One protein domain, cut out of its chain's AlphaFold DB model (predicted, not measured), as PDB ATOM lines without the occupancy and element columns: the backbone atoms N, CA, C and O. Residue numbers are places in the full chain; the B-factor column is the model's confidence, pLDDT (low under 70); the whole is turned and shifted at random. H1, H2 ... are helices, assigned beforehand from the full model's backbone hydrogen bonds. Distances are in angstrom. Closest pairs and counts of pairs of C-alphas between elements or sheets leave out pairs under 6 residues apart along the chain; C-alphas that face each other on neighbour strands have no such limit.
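What this domain is: This is residues 79 to 204 of the 724 residues of an uncharacterized protein of Pandoraea terrae (UniProt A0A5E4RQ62). Three helical hairpins stack in three layers: H3 and H4, a V of helices, make the middle, the pair H1 and H2 packs on one side of it, and the pair H5 and H6 packs on the other. The long helix H3 is crossed nearly at right angles by both outer pairs, while H4 folds back from its end and packs on H1 and H6. The printed part has 126 residues, with six named helices in the order H1 to H6 and no named strand; the class is all helix. It is compact, with a radius of gyration of the C-alphas of 14.1 A, yet elongated in outline, spanning 46 by 29 by 26 A.

Where its parts are: The longest helix, H3, holds residues 122 to 143 and measures 32.0 A, from C-alpha 122 at (30.854, -34.041, -86.830) to C-alpha 143 at (51.357, -10.620, -79.530). H4 is residues 151 to 166, 22.6 A. H2 is residues 96 to 113, 25.8 A, and H1 is residues 79 to 89, 15.8 A, beginning at C-alpha 79 at (51.958, -22.557, -90.499). H5 is residues 171 to 184, 19.9 A, and H6 is residues 190 to 204, 20.8 A, ending at C-alpha 204 at (23.377, -10.099, -81.692).

How they stand to each other: H3 is the hub, touching the five other helices. Its residues 128 to 132 touch H2, about perpendicular at 78 degrees, and the closest C-alphas, of Val 107 and Gln 128, are 6.0 A apart. H3 touches H5 with residues 126 to 133, about perpendicular at 81 degrees; the closest C-alphas are those of Arg 129 and Leu 177, 6.0 A. Its residues 133 to 141 touch H6, only just about perpendicular at 72 degrees, with the C-alphas of Glu 137 and Ala 192 closest at 5.0 A. H3 and H4 form a hairpin at 38 degrees, only just steep, opposite ways, closest at the C-alphas of Ile 140 and His 158, 5.8 A. H4 and H6 touch at a steep tilt of 47 degrees, the same way; the C-alphas of Ala 163 and Ala 195 are closest, 4.5 A apart. H4 touches H1 with residues 161 to 165, closest at the C-alphas of Val 88 and Ala 165, 5.3 A. H1 and H2 form a hairpin at a shallow tilt of 11 degrees, and H5 and H6 another at 30 degrees. H1 and H2 are each apart from H5 and H6. In all six helices every O i to N i+4 pair is within hydrogen-bond range.

The domain as a whole: The C-alphas farthest apart, of Gly 118 and Asp 148, are 46.0 A apart. The printed part has no cut and no long link; the links H4 to H5 and H5 to H6 are tight. Mean pLDDT of the printed part is 81.6, and it is under 70 at residues 90 to 91, 93 to 94, 143 to 149 and 184 to 189.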
ATOM      1  N   PRO A  79      52.643 -22.856 -89.240       70.81
ATOM      2  CA  PRO A  79      51.958 -22.557 -90.499       70.81
ATOM      3  C   PRO A  79      50.509 -22.100 -90.278       70.81
ATOM      4  O   PRO A  79      50.016 -21.267 -91.040       70.81
ATOM      5  N   LEU A  80      49.857 -22.544 -89.196       81.50
ATOM      6  CA  LEU A  80      48.506 -22.107 -88.839       81.50
ATOM      7  C   LEU A  80      48.479 -20.645 -88.384       81.50
ATOM      8  O   LEU A  80      47.515 -19.935 -88.663       81.50
ATOM      9  N   ARG A  81      49.558 -20.151 -87.763       81.19
ATOM     10  CA  ARG A  81      49.678 -18.745 -87.341       81.19
ATOM     11  C   ARG A  81      49.692 -17.790 -88.534       81.19
ATOM     12  O   ARG A  81      49.122 -16.707 -88.449       81.19
ATOM     13  N   ASN A  82      50.314 -18.182 -89.646       80.62
ATOM     14  CA  ASN A  82      50.343 -17.367 -90.865       80.62
ATOM     15  C   ASN A  82      48.968 -17.307 -91.535       80.62
ATOM     16  O   ASN A  82      48.520 -16.217 -91.880       80.62
ATOM     17  N   VAL A  83      48.277 -18.445 -91.643       81.69
ATOM     18  CA  VAL A  83      46.916 -18.501 -92.201       81.69
ATOM     19  C   VAL A  83      45.933 -17.730 -91.316       81.69
ATOM     20  O   VAL A  83      45.134 -16.948 -91.825       81.69
ATOM     21  N   LEU A  84      46.036 -17.870 -89.990       83.69
ATOM     22  CA  LEU A  84      45.216 -17.112 -89.047       83.69
ATOM     23  C   LEU A  84      45.496 -15.605 -89.120       83.69
ATOM     24  O   LEU A  84      44.563 -14.809 -89.094       83.69
ATOM     25  N   ARG A  85      46.757 -15.189 -89.256       83.94
ATOM     26  CA  ARG A  85      47.105 -13.777 -89.460       83.94
ATOM     27  C   ARG A  85      46.470 -13.221 -90.739       83.94
ATOM     28  O   ARG A  85      45.855 -12.162 -90.682       83.94
ATOM     29  N   CYS A  86      46.536 -13.959 -91.849       82.50
ATOM     30  CA  CYS A  86      45.858 -13.581 -93.095       82.50
ATOM     31  C   CYS A  86      44.332 -13.488 -92.931       82.50
ATOM     32  O   CYS A  86      43.705 -12.607 -93.517       82.50
ATOM     33  N   PHE A  87      43.736 -14.364 -92.117       83.69
ATOM     34  CA  PHE A  87      42.317 -14.295 -91.768       83.69
ATOM     35  C   PHE A  87      41.983 -13.032 -90.950       83.69
ATOM     36  O   PHE A  87      40.997 -12.366 -91.245       83.69
ATOM     37  N   VAL A  88      42.820 -12.665 -89.970       83.06
ATOM     38  CA  VAL A  88      42.578 -11.538 -89.048       83.06
ATOM     39  C   VAL A  88      42.860 -10.160 -89.667       83.06
ATOM     40  O   VAL A  88      42.199  -9.183 -89.321       83.06
ATOM     41  N   GLU A  89      43.845 -10.035 -90.559       81.44
ATOM     42  CA  GLU A  89      44.303  -8.731 -91.073       81.44
ATOM     43  C   GLU A  89      43.448  -8.155 -92.216       81.44
ATOM     44  O   GLU A  89      43.565  -6.972 -92.540       81.44
ATOM     45  N   GLN A  90      42.566  -8.950 -92.820       69.31
ATOM     46  CA  GLN A  90      41.823  -8.562 -94.020       69.31
ATOM     47  C   GLN A  90      40.342  -8.267 -93.740       69.31
ATOM     48  O   GLN A  90      39.642  -9.074 -93.133       69.31
ATOM     49  N   LYS A  91      39.853  -7.131 -94.261       64.44
ATOM     50  CA  LYS A  91      38.560  -6.517 -93.898       64.44
ATOM     51  C   LYS A  91      37.372  -6.825 -94.825       64.44
ATOM     52  O   LYS A  91      36.276  -6.351 -94.551       64.44
ATOM     53  N   GLU A  92      37.563  -7.560 -95.920       71.81
ATOM     54  CA  GLU A  92      36.496  -7.789 -96.910       71.81
ATOM     55  C   GLU A  92      35.520  -8.897 -96.481       71.81
ATOM     56  O   GLU A  92      35.941  -9.979 -96.077       71.81
ATOM     57  N   GLU A  93      34.213  -8.652 -96.592       62.47
ATOM     58  CA  GLU A  93      33.153  -9.572 -96.149       62.47
ATOM     59  C   GLU A  93      32.975 -10.773 -97.096       62.47
ATOM     60  O   GLU A  93      32.878 -11.915 -96.648       62.47
ATOM     61  N   THR A  94      33.052 -10.548 -98.412       61.78
ATOM     62  CA  THR A  94      32.832 -11.567 -99.458       61.78
ATOM     63  C   THR A  94      33.855 -12.704 -99.445       61.78
ATOM     64  O   THR A  94      33.540 -13.820 -99.848       61.78
ATOM     65  N   ALA A  95      35.066 -12.461 -98.941       73.44
ATOM     66  CA  ALA A  95      36.130 -13.464 -98.887       73.44
ATOM     67  C   ALA A  95      36.249 -14.174 -97.523       73.44
ATOM     68  O   ALA A  95      37.138 -15.010 -97.355       73.44
ATOM     69  N   ALA A  96      35.445 -13.813 -96.514       72.25
ATOM     70  CA  ALA A  96      35.636 -14.296 -95.142       72.25
ATOM     71  C   ALA A  96      35.362 -15.803 -94.994       72.25
ATOM     72  O   ALA A  96      36.174 -16.513 -94.399       72.25
ATOM     73  N   THR A  97      34.281 -16.306 -95.599       75.69
ATOM     74  CA  THR A  97      33.919 -17.735 -95.571       75.69
ATOM     75  C   THR A  97      34.975 -18.595 -96.261       75.69
ATOM     76  O   THR A  97      35.494 -19.526 -95.653       75.69
ATOM     77  N   SER A  98      35.402 -18.234 -97.476       79.88
ATOM     78  CA  SER A  98      36.436 -18.978 -98.216       79.88
ATOM     79  C   SER A  98      37.795 -18.988 -97.503       79.88
ATOM     80  O   SER A  98      38.558 -19.953 -97.599       79.88
ATOM     81  N   ARG A  99      38.117 -17.929 -96.748       81.62
ATOM     82  CA  ARG A  99      39.335 -17.860 -95.923       81.62
ATOM     83  C   ARG A  99      39.215 -18.682 -94.647       81.62
ATOM     84  O   ARG A  99      40.180 -19.342 -94.266       81.62
ATOM     85  N   TYR A 100      38.046 -18.698 -94.019       84.31
ATOM     86  CA  TYR A 100      37.779 -19.605 -92.909       84.31
ATOM     87  C   TYR A 100      37.842 -21.067 -93.354       84.31
ATOM     88  O   TYR A 100      38.457 -21.888 -92.687       84.31
ATOM     89  N   GLU A 101      37.330 -21.393 -94.538       85.81
ATOM     90  CA  GLU A 101      37.493 -22.716 -95.142       85.81
ATOM     91  C   GLU A 101      38.962 -23.050 -95.423       85.81
ATOM     92  O   GLU A 101      39.379 -24.195 -95.248       85.81
ATOM     93  N   ALA A 102      39.773 -22.073 -95.841       84.75
ATOM     94  CA  ALA A 102      41.218 -22.252 -95.973       84.75
ATOM     95  C   ALA A 102      41.888 -22.525 -94.615       84.75
ATOM     96  O   ALA A 102      42.738 -23.412 -94.528       84.75
ATOM     97  N   LEU A 103      41.461 -21.845 -93.545       85.81
ATOM     98  CA  LEU A 103      41.899 -22.130 -92.177       85.81
ATOM     99  C   LEU A 103      41.474 -23.541 -91.737       85.81
ATOM    100  O   LEU A 103      42.304 -24.301 -91.246       85.81
ATOM    101  N   CYS A 104      40.222 -23.934 -91.983       86.62
ATOM    102  CA  CYS A 104      39.715 -25.279 -91.712       86.62
ATOM    103  C   CYS A 104      40.494 -26.355 -92.480       86.62
ATOM    104  O   CYS A 104      40.800 -27.400 -91.905       86.62
ATOM    105  N   ARG A 105      40.845 -26.110 -93.751       88.56
ATOM    106  CA  ARG A 105      41.688 -27.003 -94.565       88.56
ATOM    107  C   ARG A 105      43.097 -27.122 -93.997       88.56
ATOM    108  O   ARG A 105      43.552 -28.239 -93.781       88.56
ATOM    109  N   ALA A 106      43.739 -26.003 -93.666       86.12
ATOM    110  CA  ALA A 106      45.068 -26.007 -93.059       86.12
ATOM    111  C   ALA A 106      45.075 -26.763 -91.718       86.12
ATOM    112  O   ALA A 106      45.956 -27.581 -91.461       86.12
ATOM    113  N   VAL A 107      44.052 -26.561 -90.882       87.88
ATOM    114  CA  VAL A 107      43.876 -27.312 -89.632       87.88
ATOM    115  C   VAL A 107      43.630 -28.795 -89.900       87.88
ATOM    116  O   VAL A 107      44.190 -29.634 -89.199       87.88
ATOM    117  N   ARG A 108      42.851 -29.138 -90.931       89.00
ATOM    118  CA  ARG A 108      42.635 -30.532 -91.341       89.00
ATOM    119  C   ARG A 108      43.951 -31.211 -91.704       89.00
ATOM    120  O   ARG A 108      44.193 -32.321 -91.256       89.00
ATOM    121  N   GLU A 109      44.808 -30.546 -92.474       86.75
ATOM    122  CA  GLU A 109      46.127 -31.069 -92.849       86.75
ATOM    123  C   GLU A 109      47.026 -31.310 -91.631       86.75
ATOM    124  O   GLU A 109      47.737 -32.315 -91.584       86.75
ATOM    125  N   VAL A 110      46.984 -30.420 -90.632       86.56
ATOM    126  CA  VAL A 110      47.699 -30.622 -89.364       86.56
ATOM    127  C   VAL A 110      47.132 -31.824 -88.605       86.56
ATOM    128  O   VAL A 110      47.900 -32.706 -88.230       86.56
ATOM    129  N   LEU A 111      45.808 -31.929 -88.466       84.81
ATOM    130  CA  LEU A 111      45.153 -33.061 -87.800       84.81
ATOM    131  C   LEU A 111      45.424 -34.396 -88.517       84.81
ATOM    132  O   LEU A 111      45.648 -35.412 -87.862       84.81
ATOM    133  N   HIS A 112      45.468 -34.409 -89.853       86.88
ATOM    134  CA  HIS A 112      45.874 -35.585 -90.631       86.88
ATOM    135  C   HIS A 112      47.302 -36.021 -90.289       86.88
ATOM    136  O   HIS A 112      47.534 -37.208 -90.066       86.88
ATOM    137  N   LYS A 113      48.249 -35.075 -90.215       86.44
ATOM    138  CA  LYS A 113      49.647 -35.351 -89.831       86.44
ATOM    139  C   LYS A 113      49.776 -35.818 -88.379       86.44
ATOM    140  O   LYS A 113      50.689 -36.574 -88.072       86.44
ATOM    141  N   GLU A 114      48.851 -35.410 -87.515       83.69
ATOM    142  CA  GLU A 114      48.735 -35.844 -86.117       83.69
ATOM    143  C   GLU A 114      47.970 -37.179 -85.960       83.69
ATOM    144  O   GLU A 114      47.692 -37.605 -84.843       83.69
ATOM    145  N   GLY A 115      47.641 -37.869 -87.061       86.50
ATOM    146  CA  GLY A 115      47.042 -39.209 -87.042       86.50
ATOM    147  C   GLY A 115      45.509 -39.247 -87.028       86.50
ATOM    148  O   GLY A 115      44.928 -40.325 -86.951       86.50
ATOM    149  N   CYS A 116      44.823 -38.110 -87.172       86.12
ATOM    150  CA  CYS A 116      43.354 -38.030 -87.154       86.12
ATOM    151  C   CYS A 116      42.693 -38.266 -88.530       86.12
ATOM    152  O   CYS A 116      41.575 -37.815 -88.772       86.12
ATOM    153  N   ALA A 117      43.367 -38.959 -89.453       82.44
ATOM    154  CA  ALA A 117      42.934 -39.076 -90.847       82.44
ATOM    155  C   ALA A 117      41.647 -39.889 -91.072       82.44
ATOM    156  O   ALA A 117      40.997 -39.714 -92.098       82.44
ATOM    157  N   GLY A 118      41.290 -40.768 -90.131       81.81
ATOM    158  CA  GLY A 118      40.102 -41.626 -90.215       81.81
ATOM    159  C   GLY A 118      38.801 -40.982 -89.725       81.81
ATOM    160  O   GLY A 118      37.764 -41.636 -89.750       81.81
ATOM    161  N   LEU A 119      38.832 -39.732 -89.249       82.69
ATOM    162  CA  LEU A 119      37.642 -39.047 -88.743       82.69
ATOM    163  C   LEU A 119      36.891 -38.345 -89.879       82.69
ATOM    164  O   LEU A 119      37.484 -37.611 -90.665       82.69
ATOM    165  N   VAL A 120      35.569 -38.517 -89.920       84.44
ATOM    166  CA  VAL A 120      34.662 -37.870 -90.883       84.44
ATOM    167  C   VAL A 120      33.464 -37.255 -90.160       84.44
ATOM    168  O   VAL A 120      33.148 -37.646 -89.039       84.44
ATOM    169  N   GLY A 121      32.799 -36.281 -90.786       86.38
ATOM    170  CA  GLY A 121      31.588 -35.656 -90.243       86.38
ATOM    171  C   GLY A 121      31.824 -34.820 -88.976       86.38
ATOM    172  O   GLY A 121      32.827 -34.111 -88.854       86.38
ATOM    173  N   GLU A 122      30.883 -34.890 -88.033       84.50
ATOM    174  CA  GLU A 122      30.854 -34.041 -86.830       84.50
ATOM    175  C   GLU A 122      32.072 -34.213 -85.890       84.50
ATOM    176  O   GLU A 122      32.593 -33.198 -85.414       84.50
ATOM    177  N   PRO A 123      32.614 -35.427 -85.649       84.25
ATOM    178  CA  PRO A 123      33.837 -35.597 -84.859       84.25
ATOM    179  C   PRO A 123      35.044 -34.825 -85.409       84.25
ATOM    180  O   PRO A 123      35.770 -34.184 -84.644       84.25
ATOM    181  N   LEU A 124      35.239 -34.833 -86.735       87.56
ATOM    182  CA  LEU A 124      36.312 -34.075 -87.381       87.56
ATOM    183  C   LEU A 124      36.058 -32.567 -87.265       87.56
ATOM    184  O   LEU A 124      36.957 -31.826 -86.868       87.56
ATOM    185  N   ALA A 125      34.833 -32.117 -87.556       87.06
ATOM    186  CA  ALA A 125      34.468 -30.702 -87.477       87.06
ATOM    187  C   ALA A 125      34.681 -30.134 -86.063       87.06
ATOM    188  O   ALA A 125      35.196 -29.026 -85.891       87.06
ATOM    189  N   ARG A 126      34.362 -30.917 -85.025       87.19
ATOM    190  CA  ARG A 126      34.594 -30.542 -83.625       87.19
ATOM    191  C   ARG A 126      36.083 -30.390 -83.291       87.19
ATOM    192  O   ARG A 126      36.451 -29.415 -82.634       87.19
ATOM    193  N   LEU A 127      36.940 -31.307 -83.749       86.12
ATOM    194  CA  LEU A 127      38.395 -31.212 -83.555       86.12
ATOM    195  C   LEU A 127      39.010 -30.038 -84.320       86.12
ATOM    196  O   LEU A 127      39.853 -29.326 -83.771       86.12
ATOM    197  N   GLN A 128      38.555 -29.793 -85.552       89.81
ATOM    198  CA  GLN A 128      38.989 -28.638 -86.338       89.81
ATOM    199  C   GLN A 128      38.698 -27.333 -85.588       89.81
ATOM    200  O   GLN A 128      39.607 -26.532 -85.382       89.81
ATOM    201  N   ARG A 129      37.469 -27.153 -85.092       91.75
ATOM    202  CA  ARG A 129      37.070 -25.976 -84.300       91.75
ATOM    203  C   ARG A 129      37.900 -25.819 -83.025       91.75
ATOM    204  O   ARG A 129      38.365 -24.721 -82.737       91.75
ATOM    205  N   ALA A 130      38.156 -26.906 -82.294       88.25
ATOM    206  CA  ALA A 130      38.991 -26.867 -81.090       88.25
ATOM    207  C   ALA A 130      40.426 -26.396 -81.397       88.25
ATOM    208  O   ALA A 130      40.971 -25.546 -80.692       88.25
ATOM    209  N   ARG A 131      41.020 -26.891 -82.490       88.06
ATOM    210  CA  ARG A 131      42.375 -26.510 -82.914       88.06
ATOM    211  C   ARG A 131      42.453 -25.075 -83.442       88.06
ATOM    212  O   ARG A 131      43.457 -24.392 -83.221       88.06
ATOM    213  N   ILE A 132      41.395 -24.598 -84.100       90.56
ATOM    214  CA  ILE A 132      41.243 -23.193 -84.503       90.56
ATOM    215  C   ILE A 132      41.258 -22.285 -83.268       90.56
ATOM    216  O   ILE A 132      42.056 -21.349 -83.222       90.56
ATOM    217  N   LEU A 133      40.443 -22.590 -82.251       89.81
ATOM    218  CA  LEU A 133      40.383 -21.818 -81.003       89.81
ATOM    219  C   LEU A 133      41.740 -21.773 -80.292       89.81
ATOM    220  O   LEU A 133      42.180 -20.712 -79.855       89.81
ATOM    221  N   GLU A 134      42.449 -22.899 -80.233       87.06
ATOM    222  CA  GLU A 134      43.786 -22.957 -79.638       87.06
ATOM    223  C   GLU A 134      44.802 -22.097 -80.409       87.06
ATOM    224  O   GLU A 134      45.604 -21.373 -79.817       87.06
ATOM    225  N   THR A 135      44.752 -22.131 -81.742       87.81
ATOM    226  CA  THR A 135      45.630 -21.312 -82.590       87.81
ATOM    227  C   THR A 135      45.327 -19.824 -82.403       87.81
ATOM    228  O   THR A 135      46.252 -19.012 -82.327       87.81
ATOM    229  N   MET A 136      44.048 -19.462 -82.257       89.31
ATOM    230  CA  MET A 136      43.618 -18.105 -81.914       89.31
ATOM    231  C   MET A 136      44.156 -17.657 -80.556       89.31
ATOM    232  O   MET A 136      44.691 -16.553 -80.462       89.31
ATOM    233  N   GLU A 137      44.105 -18.511 -79.532       87.88
ATOM    234  CA  GLU A 137      44.658 -18.187 -78.212       87.88
ATOM    235  C   GLU A 137      46.153 -17.908 -78.289       87.88
ATOM    236  O   GLU A 137      46.632 -16.873 -77.822       87.88
ATOM    237  N   ARG A 138      46.899 -18.810 -78.934       86.31
ATOM    238  CA  ARG A 138      48.344 -18.649 -79.106       86.31
ATOM    239  C   ARG A 138      48.661 -17.368 -79.863       86.31
ATOM    240  O   ARG A 138      49.617 -16.685 -79.505       86.31
ATOM    241  N   PHE A 139      47.874 -17.027 -80.880       86.12
ATOM    242  CA  PHE A 139      48.035 -15.783 -81.624       86.12
ATOM    243  C   PHE A 139      47.833 -14.562 -80.720       86.12
ATOM    244  O   PHE A 139      48.737 -13.729 -80.648       86.12
ATOM    245  N   ILE A 140      46.736 -14.510 -79.959       85.75
ATOM    246  CA  ILE A 140      46.424 -13.422 -79.015       85.75
ATOM    247  C   ILE A 140      47.526 -13.278 -77.950       85.75
ATOM    248  O   ILE A 140      48.029 -12.177 -77.733       85.75
ATOM    249  N   VAL A 141      47.961 -14.382 -77.333       83.56
ATOM    250  CA  VAL A 141      49.002 -14.387 -76.285       83.56
ATOM    251  C   VAL A 141      50.384 -14.044 -76.846       83.56
ATOM    252  O   VAL A 141      51.157 -13.341 -76.199       83.56
ATOM    253  N   SER A 142      50.721 -14.528 -78.047       80.81
ATOM    254  CA  SER A 142      52.037 -14.293 -78.660       80.81
ATOM    255  C   SER A 142      52.308 -12.821 -78.954       80.81
ATOM    256  O   SER A 142      53.461 -12.416 -78.951       80.81
ATOM    257  N   LEU A 143      51.257 -12.035 -79.183       69.00
ATOM    258  CA  LEU A 143      51.357 -10.620 -79.530       69.00
ATOM    259  C   LEU A 143      51.450  -9.710 -78.297       69.00
ATOM    260  O   LEU A 143      51.919  -8.584 -78.411       69.00
ATOM    261  N   GLY A 144      51.068 -10.198 -77.112       64.25
ATOM    262  CA  GLY A 144      51.214  -9.467 -75.848       64.25
ATOM    263  C   GLY A 144      52.639  -9.455 -75.279       64.25
ATOM    264  O   GLY A 144      52.884  -8.766 -74.296       64.25
ATOM    265  N   LYS A 145      53.576 -10.218 -75.864       66.56
ATOM    266  CA  LYS A 145      54.963 -10.343 -75.377       66.56
ATOM    267  C   LYS A 145      55.943  -9.327 -75.974       66.56
ATOM    268  O   LYS A 145      57.041  -9.203 -75.446       66.56
ATOM    269  N   ASP A 146      55.536  -8.604 -77.018       57.72
ATOM    270  CA  ASP A 146      56.416  -7.746 -77.827       57.72
ATOM    271  C   ASP A 146      56.136  -6.230 -77.653       57.72
ATOM    272  O   ASP A 146      56.588  -5.430 -78.470       57.72
ATOM    273  N   SER A 147      55.379  -5.799 -76.628       55.91
ATOM    274  CA  SER A 147      54.983  -4.383 -76.448       55.91
ATOM    275  C   SER A 147      55.395  -3.777 -75.099       55.91
ATOM    276  O   SER A 147      55.090  -4.362 -74.065       55.91
ATOM    277  N   ASP A 148      55.949  -2.557 -75.115       57.06
ATOM    278  CA  ASP A 148      56.263  -1.724 -73.928       57.06
ATOM    279  C   ASP A 148      55.017  -1.147 -73.209       57.06
ATOM    280  O   ASP A 148      55.121  -0.527 -72.151       57.06
ATOM    281  N   THR A 149      53.818  -1.324 -73.770       60.28
ATOM    282  CA  THR A 149      52.534  -0.972 -73.140       60.28
ATOM    283  C   THR A 149      52.047  -2.072 -72.196       60.28
ATOM    284  O   THR A 149      52.418  -3.231 -72.356       60.28
ATOM    285  N   SER A 150      51.170  -1.727 -71.237       74.00
ATOM    286  CA  SER A 150      50.529  -2.706 -70.341       74.00
ATOM    287  C   SER A 150      50.032  -3.918 -71.137       74.00
ATOM    288  O   SER A 150      49.203  -3.774 -72.039       74.00
ATOM    289  N   VAL A 151      50.558  -5.104 -70.807       71.38
ATOM    290  CA  VAL A 151      50.294  -6.391 -71.480       71.38
ATOM    291  C   VAL A 151      48.793  -6.623 -71.687       71.38
ATOM    292  O   VAL A 151      48.366  -7.142 -72.718       71.38
ATOM    293  N   GLU A 152      47.982  -6.168 -70.736       75.19
ATOM    294  CA  GLU A 152      46.527  -6.274 -70.756       75.19
ATOM    295  C   GLU A 152      45.876  -5.441 -71.875       75.19
ATOM    296  O   GLU A 152      45.019  -5.946 -72.599       75.19
ATOM    297  N   GLN A 153      46.342  -4.209 -72.111       75.50
ATOM    298  CA  GLN A 153      45.832  -3.348 -73.189       75.50
ATOM    299  C   GLN A 153      46.185  -3.897 -74.577       75.50
ATOM    300  O   GLN A 153      45.374  -3.834 -75.507       75.50
ATOM    301  N   THR A 154      47.384  -4.468 -74.726       76.94
ATOM    302  CA  THR A 154      47.816  -5.104 -75.976       76.94
ATOM    303  C   THR A 154      46.979  -6.351 -76.263       76.94
ATOM    304  O   THR A 154      46.457  -6.497 -77.373       76.94
ATOM    305  N   MET A 155      46.769  -7.218 -75.266       78.75
ATOM    306  CA  MET A 155      45.915  -8.404 -75.409       78.75
ATOM    307  C   MET A 155      44.477  -8.035 -75.781       78.75
ATOM    308  O   MET A 155      43.914  -8.650 -76.688       78.75
ATOM    309  N   GLU A 156      43.907  -7.004 -75.158       83.00
ATOM    310  CA  GLU A 156      42.543  -6.554 -75.444       83.00
ATOM    311  C   GLU A 156      42.391  -6.039 -76.883       83.00
ATOM    312  O   GLU A 156      41.483  -6.440 -77.615       83.00
ATOM    313  N   ARG A 157      43.359  -5.250 -77.366       83.06
ATOM    314  CA  ARG A 157      43.383  -4.784 -78.761       83.06
ATOM    315  C   ARG A 157      43.448  -5.941 -79.763       83.06
ATOM    316  O   ARG A 157      42.866  -5.856 -80.845       83.06
ATOM    317  N   HIS A 158      44.166  -7.014 -79.438       82.25
ATOM    318  CA  HIS A 158      44.268  -8.189 -80.304       82.25
ATOM    319  C   HIS A 158      43.026  -9.077 -80.252       82.25
ATOM    320  O   HIS A 158      42.599  -9.548 -81.308       82.25
ATOM    321  N   ARG A 159      42.395  -9.238 -79.083       88.00
ATOM    322  CA  ARG A 159      41.075  -9.881 -78.972       88.00
ATOM    323  C   ARG A 159      40.050  -9.172 -79.845       88.00
ATOM    324  O   ARG A 159      39.393  -9.834 -80.638       88.00
ATOM    325  N   ALA A 160      39.995  -7.841 -79.791       86.19
ATOM    326  CA  ALA A 160      39.094  -7.046 -80.623       86.19
ATOM    327  C   ALA A 160      39.339  -7.246 -82.132       86.19
ATOM    328  O   ALA A 160      38.391  -7.333 -82.908       86.19
ATOM    329  N   LYS A 161      40.602  -7.380 -82.568       85.62
ATOM    330  CA  LYS A 161      40.934  -7.684 -83.975       85.62
ATOM    331  C   LYS A 161      40.465  -9.077 -84.401       85.62
ATOM    332  O   LYS A 161      39.906  -9.221 -85.483       85.62
ATOM    333  N   VAL A 162      40.688 -10.089 -83.561       88.44
ATOM    334  CA  VAL A 162      40.217 -11.456 -83.832       88.44
ATOM    335  C   VAL A 162      38.689 -11.489 -83.854       88.44
ATOM    336  O   VAL A 162      38.114 -12.043 -84.786       88.44
ATOM    337  N   ALA A 163      38.034 -10.826 -82.900       89.31
ATOM    338  CA  ALA A 163      36.583 -10.686 -82.864       89.31
ATOM    339  C   ALA A 163      36.047 -10.030 -84.147       89.31
ATOM    340  O   ALA A 163      35.131 -10.558 -84.766       89.31
ATOM    341  N   ALA A 164      36.663  -8.939 -84.617       87.62
ATOM    342  CA  ALA A 164      36.252  -8.261 -85.849       87.62
ATOM    343  C   ALA A 164      36.313  -9.166 -87.094       87.62
ATOM    344  O   ALA A 164      35.435  -9.079 -87.949       87.62
ATOM    345  N   ALA A 165      37.305 -10.057 -87.187       86.56
ATOM    346  CA  ALA A 165      37.384 -11.044 -88.266       86.56
ATOM    347  C   ALA A 165      36.323 -12.149 -88.116       86.56
ATOM    348  O   ALA A 165      35.687 -12.550 -89.091       86.56
ATOM    349  N   LEU A 166      36.082 -12.604 -86.883       89.50
ATOM    350  CA  LEU A 166      35.061 -13.602 -86.563       89.50
ATOM    351  C   LEU A 166      33.633 -13.104 -86.839       89.50
ATOM    352  O   LEU A 166      32.801 -13.891 -87.280       89.50
ATOM    353  N   VAL A 167      33.346 -11.804 -86.679       89.38
ATOM    354  CA  VAL A 167      32.038 -11.199 -87.020       89.38
ATOM    355  C   VAL A 167      31.642 -11.450 -88.481       89.38
ATOM    356  O   VAL A 167      30.463 -11.395 -88.815       89.38
ATOM    357  N   LEU A 168      32.574 -11.768 -89.377       86.94
ATOM    358  CA  LEU A 168      32.253 -12.051 -90.777       86.94
ATOM    359  C   LEU A 168      31.822 -13.510 -91.020       86.94
ATOM    360  O   LEU A 168      31.295 -13.822 -92.083       86.94
ATOM    361  N   LEU A 169      31.999 -14.415 -90.050       87.31
ATOM    362  CA  LEU A 169      31.643 -15.831 -90.197       87.31
ATOM    363  C   LEU A 169      30.131 -16.075 -90.105       87.31
ATOM    364  O   LEU A 169      29.448 -15.361 -89.371       87.31
ATOM    365  N   PRO A 170      29.581 -17.115 -90.759       87.25
ATOM    366  CA  PRO A 170      28.199 -17.538 -90.545       87.25
ATOM    367  C   PRO A 170      27.872 -17.745 -89.057       87.25
ATOM    368  O   PRO A 170      28.704 -18.199 -88.271       87.25
ATOM    369  N   ARG A 171      26.642 -17.405 -88.659       83.38
ATOM    370  CA  ARG A 171      26.202 -17.426 -87.252       83.38
ATOM    371  C   ARG A 171      26.274 -18.826 -86.637       83.38
ATOM    372  O   ARG A 171      26.718 -18.959 -85.499       83.38
ATOM    373  N   ASP A 172      25.916 -19.850 -87.407       85.25
ATOM    374  CA  ASP A 172      25.968 -21.253 -86.977       85.25
ATOM    375  C   ASP A 172      27.395 -21.714 -86.676       85.25
ATOM    376  O   ASP A 172      27.630 -22.488 -85.745       85.25
ATOM    377  N   GLU A 173      28.371 -21.190 -87.417       88.81
ATOM    378  CA  GLU A 173      29.774 -21.509 -87.182       88.81
ATOM    379  C   GLU A 173      30.297 -20.807 -85.927       88.81
ATOM    380  O   GLU A 173      30.975 -21.440 -85.121       88.81
ATOM    381  N   LEU A 174      29.918 -19.548 -85.683       88.56
ATOM    382  CA  LEU A 174      30.257 -18.881 -84.422       88.56
ATOM    383  C   LEU A 174      29.596 -19.559 -83.216       88.56
ATOM    384  O   LEU A 174      30.241 -19.714 -82.181       88.56
ATOM    385  N   ARG A 175      28.348 -20.023 -83.360       86.38
ATOM    386  CA  ARG A 175      27.638 -20.801 -82.331       86.38
ATOM    387  C   ARG A 175      28.374 -22.108 -82.049       86.38
ATOM    388  O   ARG A 175      28.576 -22.479 -80.896       86.38
ATOM    389  N   SER A 176      28.832 -22.779 -83.103       88.81
ATOM    390  CA  SER A 176      29.616 -24.011 -82.997       88.81
ATOM    391  C   SER A 176      30.977 -23.775 -82.337       88.81
ATOM    392  O   SER A 176      31.382 -24.572 -81.492       88.81
ATOM    393  N   LEU A 177      31.670 -22.683 -82.673       89.50
ATOM    394  CA  LEU A 177      32.925 -22.279 -82.032       89.50
ATOM    395  C   LEU A 177      32.723 -21.959 -80.547       89.50
ATOM    396  O   LEU A 177      33.504 -22.429 -79.723       89.50
ATOM    397  N   LEU A 178      31.663 -21.224 -80.196       87.69
ATOM    398  CA  LEU A 178      31.331 -20.898 -78.809       87.69
ATOM    399  C   LEU A 178      31.018 -22.166 -78.001       87.69
ATOM    400  O   LEU A 178      31.630 -22.387 -76.960       87.69
ATOM    401  N   ARG A 179      30.182 -23.066 -78.542       87.94
ATOM    402  CA  ARG A 179      29.881 -24.370 -77.926       87.94
ATOM    403  C   ARG A 179      31.150 -25.185 -77.676       87.94
ATOM    404  O   ARG A 179      31.333 -25.731 -76.594       87.94
ATOM    405  N   VAL A 180      32.052 -25.262 -78.659       87.00
ATOM    406  CA  VAL A 180      33.330 -25.977 -78.496       87.00
ATOM    407  C   VAL A 180      34.218 -25.301 -77.446       87.00
ATOM    408  O   VAL A 180      34.878 -26.006 -76.679       87.00
ATOM    409  N   ALA A 181      34.218 -23.968 -77.370       84.81
ATOM    410  CA  ALA A 181      34.949 -23.226 -76.347       84.81
ATOM    411  C   ALA A 181      34.409 -23.495 -74.930       84.81
ATOM    412  O   ALA A 181      35.201 -23.683 -74.006       84.81
ATOM    413  N   ASP A 182      33.088 -23.579 -74.768       81.56
ATOM    414  CA  ASP A 182      32.437 -23.849 -73.482       81.56
ATOM    415  C   ASP A 182      32.560 -25.321 -73.050       81.56
ATOM    416  O   ASP A 182      32.733 -25.613 -71.867       81.56
ATOM    417  N   GLU A 183      32.520 -26.266 -73.995       79.44
ATOM    418  CA  GLU A 183      32.564 -27.703 -73.701       79.44
ATOM    419  C   GLU A 183      33.970 -28.246 -73.408       79.44
ATOM    420  O   GLU A 183      34.092 -29.210 -72.649       79.44
ATOM    421  N   ASN A 184      35.014 -27.688 -74.033       63.84
ATOM    422  CA  ASN A 184      36.341 -28.315 -74.074       63.84
ATOM    423  C   ASN A 184      37.458 -27.512 -73.382       63.84
ATOM    424  O   ASN A 184      38.551 -28.051 -73.218       63.84
ATOM    425  N   LEU A 185      37.248 -26.238 -73.020       59.31
ATOM    426  CA  LEU A 185      38.352 -25.313 -72.708       59.31
ATOM    427  C   LEU A 185      38.172 -24.521 -71.407       59.31
ATOM    428  O   LEU A 185      38.705 -23.413 -71.295       59.31
ATOM    429  N   SER A 186      37.487 -25.075 -70.401       52.38
ATOM    430  CA  SER A 186      37.414 -24.490 -69.055       52.38
ATOM    431  C   SER A 186      38.813 -24.424 -68.408       52.38
ATOM    432  O   SER A 186      39.208 -25.313 -67.659       52.38
ATOM    433  N   GLY A 187      39.591 -23.394 -68.762       57.78
ATOM    434  CA  GLY A 187      40.908 -23.067 -68.209       57.78
ATOM    435  C   GLY A 187      42.019 -22.727 -69.217       57.78
ATOM    436  O   GLY A 187      42.995 -22.108 -68.809       57.78
ATOM    437  N   TRP A 188      41.912 -23.089 -70.506       59.44
ATOM    438  CA  TRP A 188      43.074 -23.069 -71.428       59.44
ATOM    439  C   TRP A 188      43.072 -21.974 -72.509       59.44
ATOM    440  O   TRP A 188      44.138 -21.639 -73.018       59.44
ATOM    441  N   VAL A 189      41.910 -21.420 -72.881       63.78
ATOM    442  CA  VAL A 189      41.775 -20.496 -74.032       63.78
ATOM    443  C   VAL A 189      40.880 -19.279 -73.702       63.78
ATOM    444  O   VAL A 189      39.840 -19.061 -74.332       63.78
ATOM    445  N   PRO A 190      41.208 -18.494 -72.657       77.25
ATOM    446  CA  PRO A 190      40.369 -17.375 -72.232       77.25
ATOM    447  C   PRO A 190      40.276 -16.259 -73.285       77.25
ATOM    448  O   PRO A 190      39.207 -15.678 -73.454       77.25
ATOM    449  N   GLY A 191      41.346 -15.962 -74.027       83.31
ATOM    450  CA  GLY A 191      41.361 -14.900 -75.033       83.31
ATOM    451  C   GLY A 191      40.515 -15.192 -76.275       83.31
ATOM    452  O   GLY A 191      39.751 -14.327 -76.700       83.31
ATOM    453  N   ALA A 192      40.614 -16.389 -76.859       85.50
ATOM    454  CA  ALA A 192      39.850 -16.745 -78.056       85.50
ATOM    455  C   ALA A 192      38.371 -16.967 -77.736       85.50
ATOM    456  O   ALA A 192      37.521 -16.568 -78.528       85.50
ATOM    457  N   ARG A 193      38.048 -17.520 -76.556       87.62
ATOM    458  CA  ARG A 193      36.659 -17.596 -76.080       87.62
ATOM    459  C   ARG A 193      36.041 -16.203 -75.974       87.62
ATOM    460  O   ARG A 193      34.951 -15.991 -76.495       87.62
ATOM    461  N   VAL A 194      36.753 -15.245 -75.369       87.69
ATOM    462  CA  VAL A 194      36.311 -13.841 -75.304       87.69
ATOM    463  C   VAL A 194      36.164 -13.247 -76.707       87.69
ATOM    464  O   VAL A 194      35.156 -12.613 -76.982       87.69
ATOM    465  N   ALA A 195      37.096 -13.500 -77.630       88.81
ATOM    466  CA  ALA A 195      36.994 -12.997 -79.003       88.81
ATOM    467  C   ALA A 195      35.786 -13.568 -79.776       88.81
ATOM    468  O   ALA A 195      35.116 -12.824 -80.490       88.81
ATOM    469  N   VAL A 196      35.481 -14.863 -79.626       89.69
ATOM    470  CA  VAL A 196      34.280 -15.493 -80.208       89.69
ATOM    471  C   VAL A 196      33.013 -14.919 -79.579       89.69
ATOM    472  O   VAL A 196      32.086 -14.581 -80.310       89.69
ATOM    473  N   LYS A 197      32.992 -14.756 -78.250       88.44
ATOM    474  CA  LYS A 197      31.865 -14.153 -77.530       88.44
ATOM    475  C   LYS A 197      31.604 -12.719 -78.004       88.44
ATOM    476  O   LYS A 197      30.491 -12.438 -78.427       88.44
ATOM    477  N   LEU A 198      32.635 -11.870 -78.057       88.75
ATOM    478  CA  LEU A 198      32.553 -10.495 -78.571       88.75
ATOM    479  C   LEU A 198      32.043 -10.453 -80.020       88.75
ATOM    480  O   LEU A 198      31.222  -9.613 -80.375       88.75
ATOM    481  N   ALA A 199      32.504 -11.369 -80.876       89.19
ATOM    482  CA  ALA A 199      32.028 -11.443 -82.254       89.19
ATOM    483  C   ALA A 199      30.542 -11.826 -82.346       89.19
ATOM    484  O   ALA A 199      29.807 -11.288 -83.177       89.19
ATOM    485  N   TYR A 200      30.101 -12.749 -81.491       86.88
ATOM    486  CA  TYR A 200      28.702 -13.154 -81.392       86.88
ATOM    487  C   TYR A 200      27.830 -12.024 -80.827       86.88
ATOM    488  O   TYR A 200      26.772 -11.747 -81.383       86.88
ATOM    489  N   GLU A 201      28.304 -11.309 -79.801       87.31
ATOM    490  CA  GLU A 201      27.642 -10.138 -79.209       87.31
ATOM    491  C   GLU A 201      27.424  -9.036 -80.252       87.31
ATOM    492  O   GLU A 201      26.297  -8.589 -80.437       87.31
ATOM    493  N   VAL A 202      28.450  -8.683 -81.037       88.31
ATOM    494  CA  VAL A 202      28.320  -7.698 -82.128       88.31
ATOM    495  C   VAL A 202      27.277  -8.134 -83.167       88.31
ATOM    496  O   VAL A 202      26.539  -7.302 -83.702       88.31
ATOM    497  N   LYS A 203      27.172  -9.434 -83.476       87.31
ATOM    498  CA  LYS A 203      26.111  -9.943 -84.363       87.31
ATOM    499  C   LYS A 203      24.728  -9.885 -83.727       87.31
ATOM    500  O   LYS A 203      23.769  -9.560 -84.430       87.31
ATOM    501  N   ALA A 204      24.621 -10.195 -82.441       86.50
ATOM    502  CA  ALA A 204      23.377 -10.099 -81.692       86.50
ATOM    503  C   ALA A 204      22.899  -8.639 -81.611       86.50
ATOM    504  O   ALA A 204      21.727  -8.373 -81.862       86.50
TER     505      ALA A 204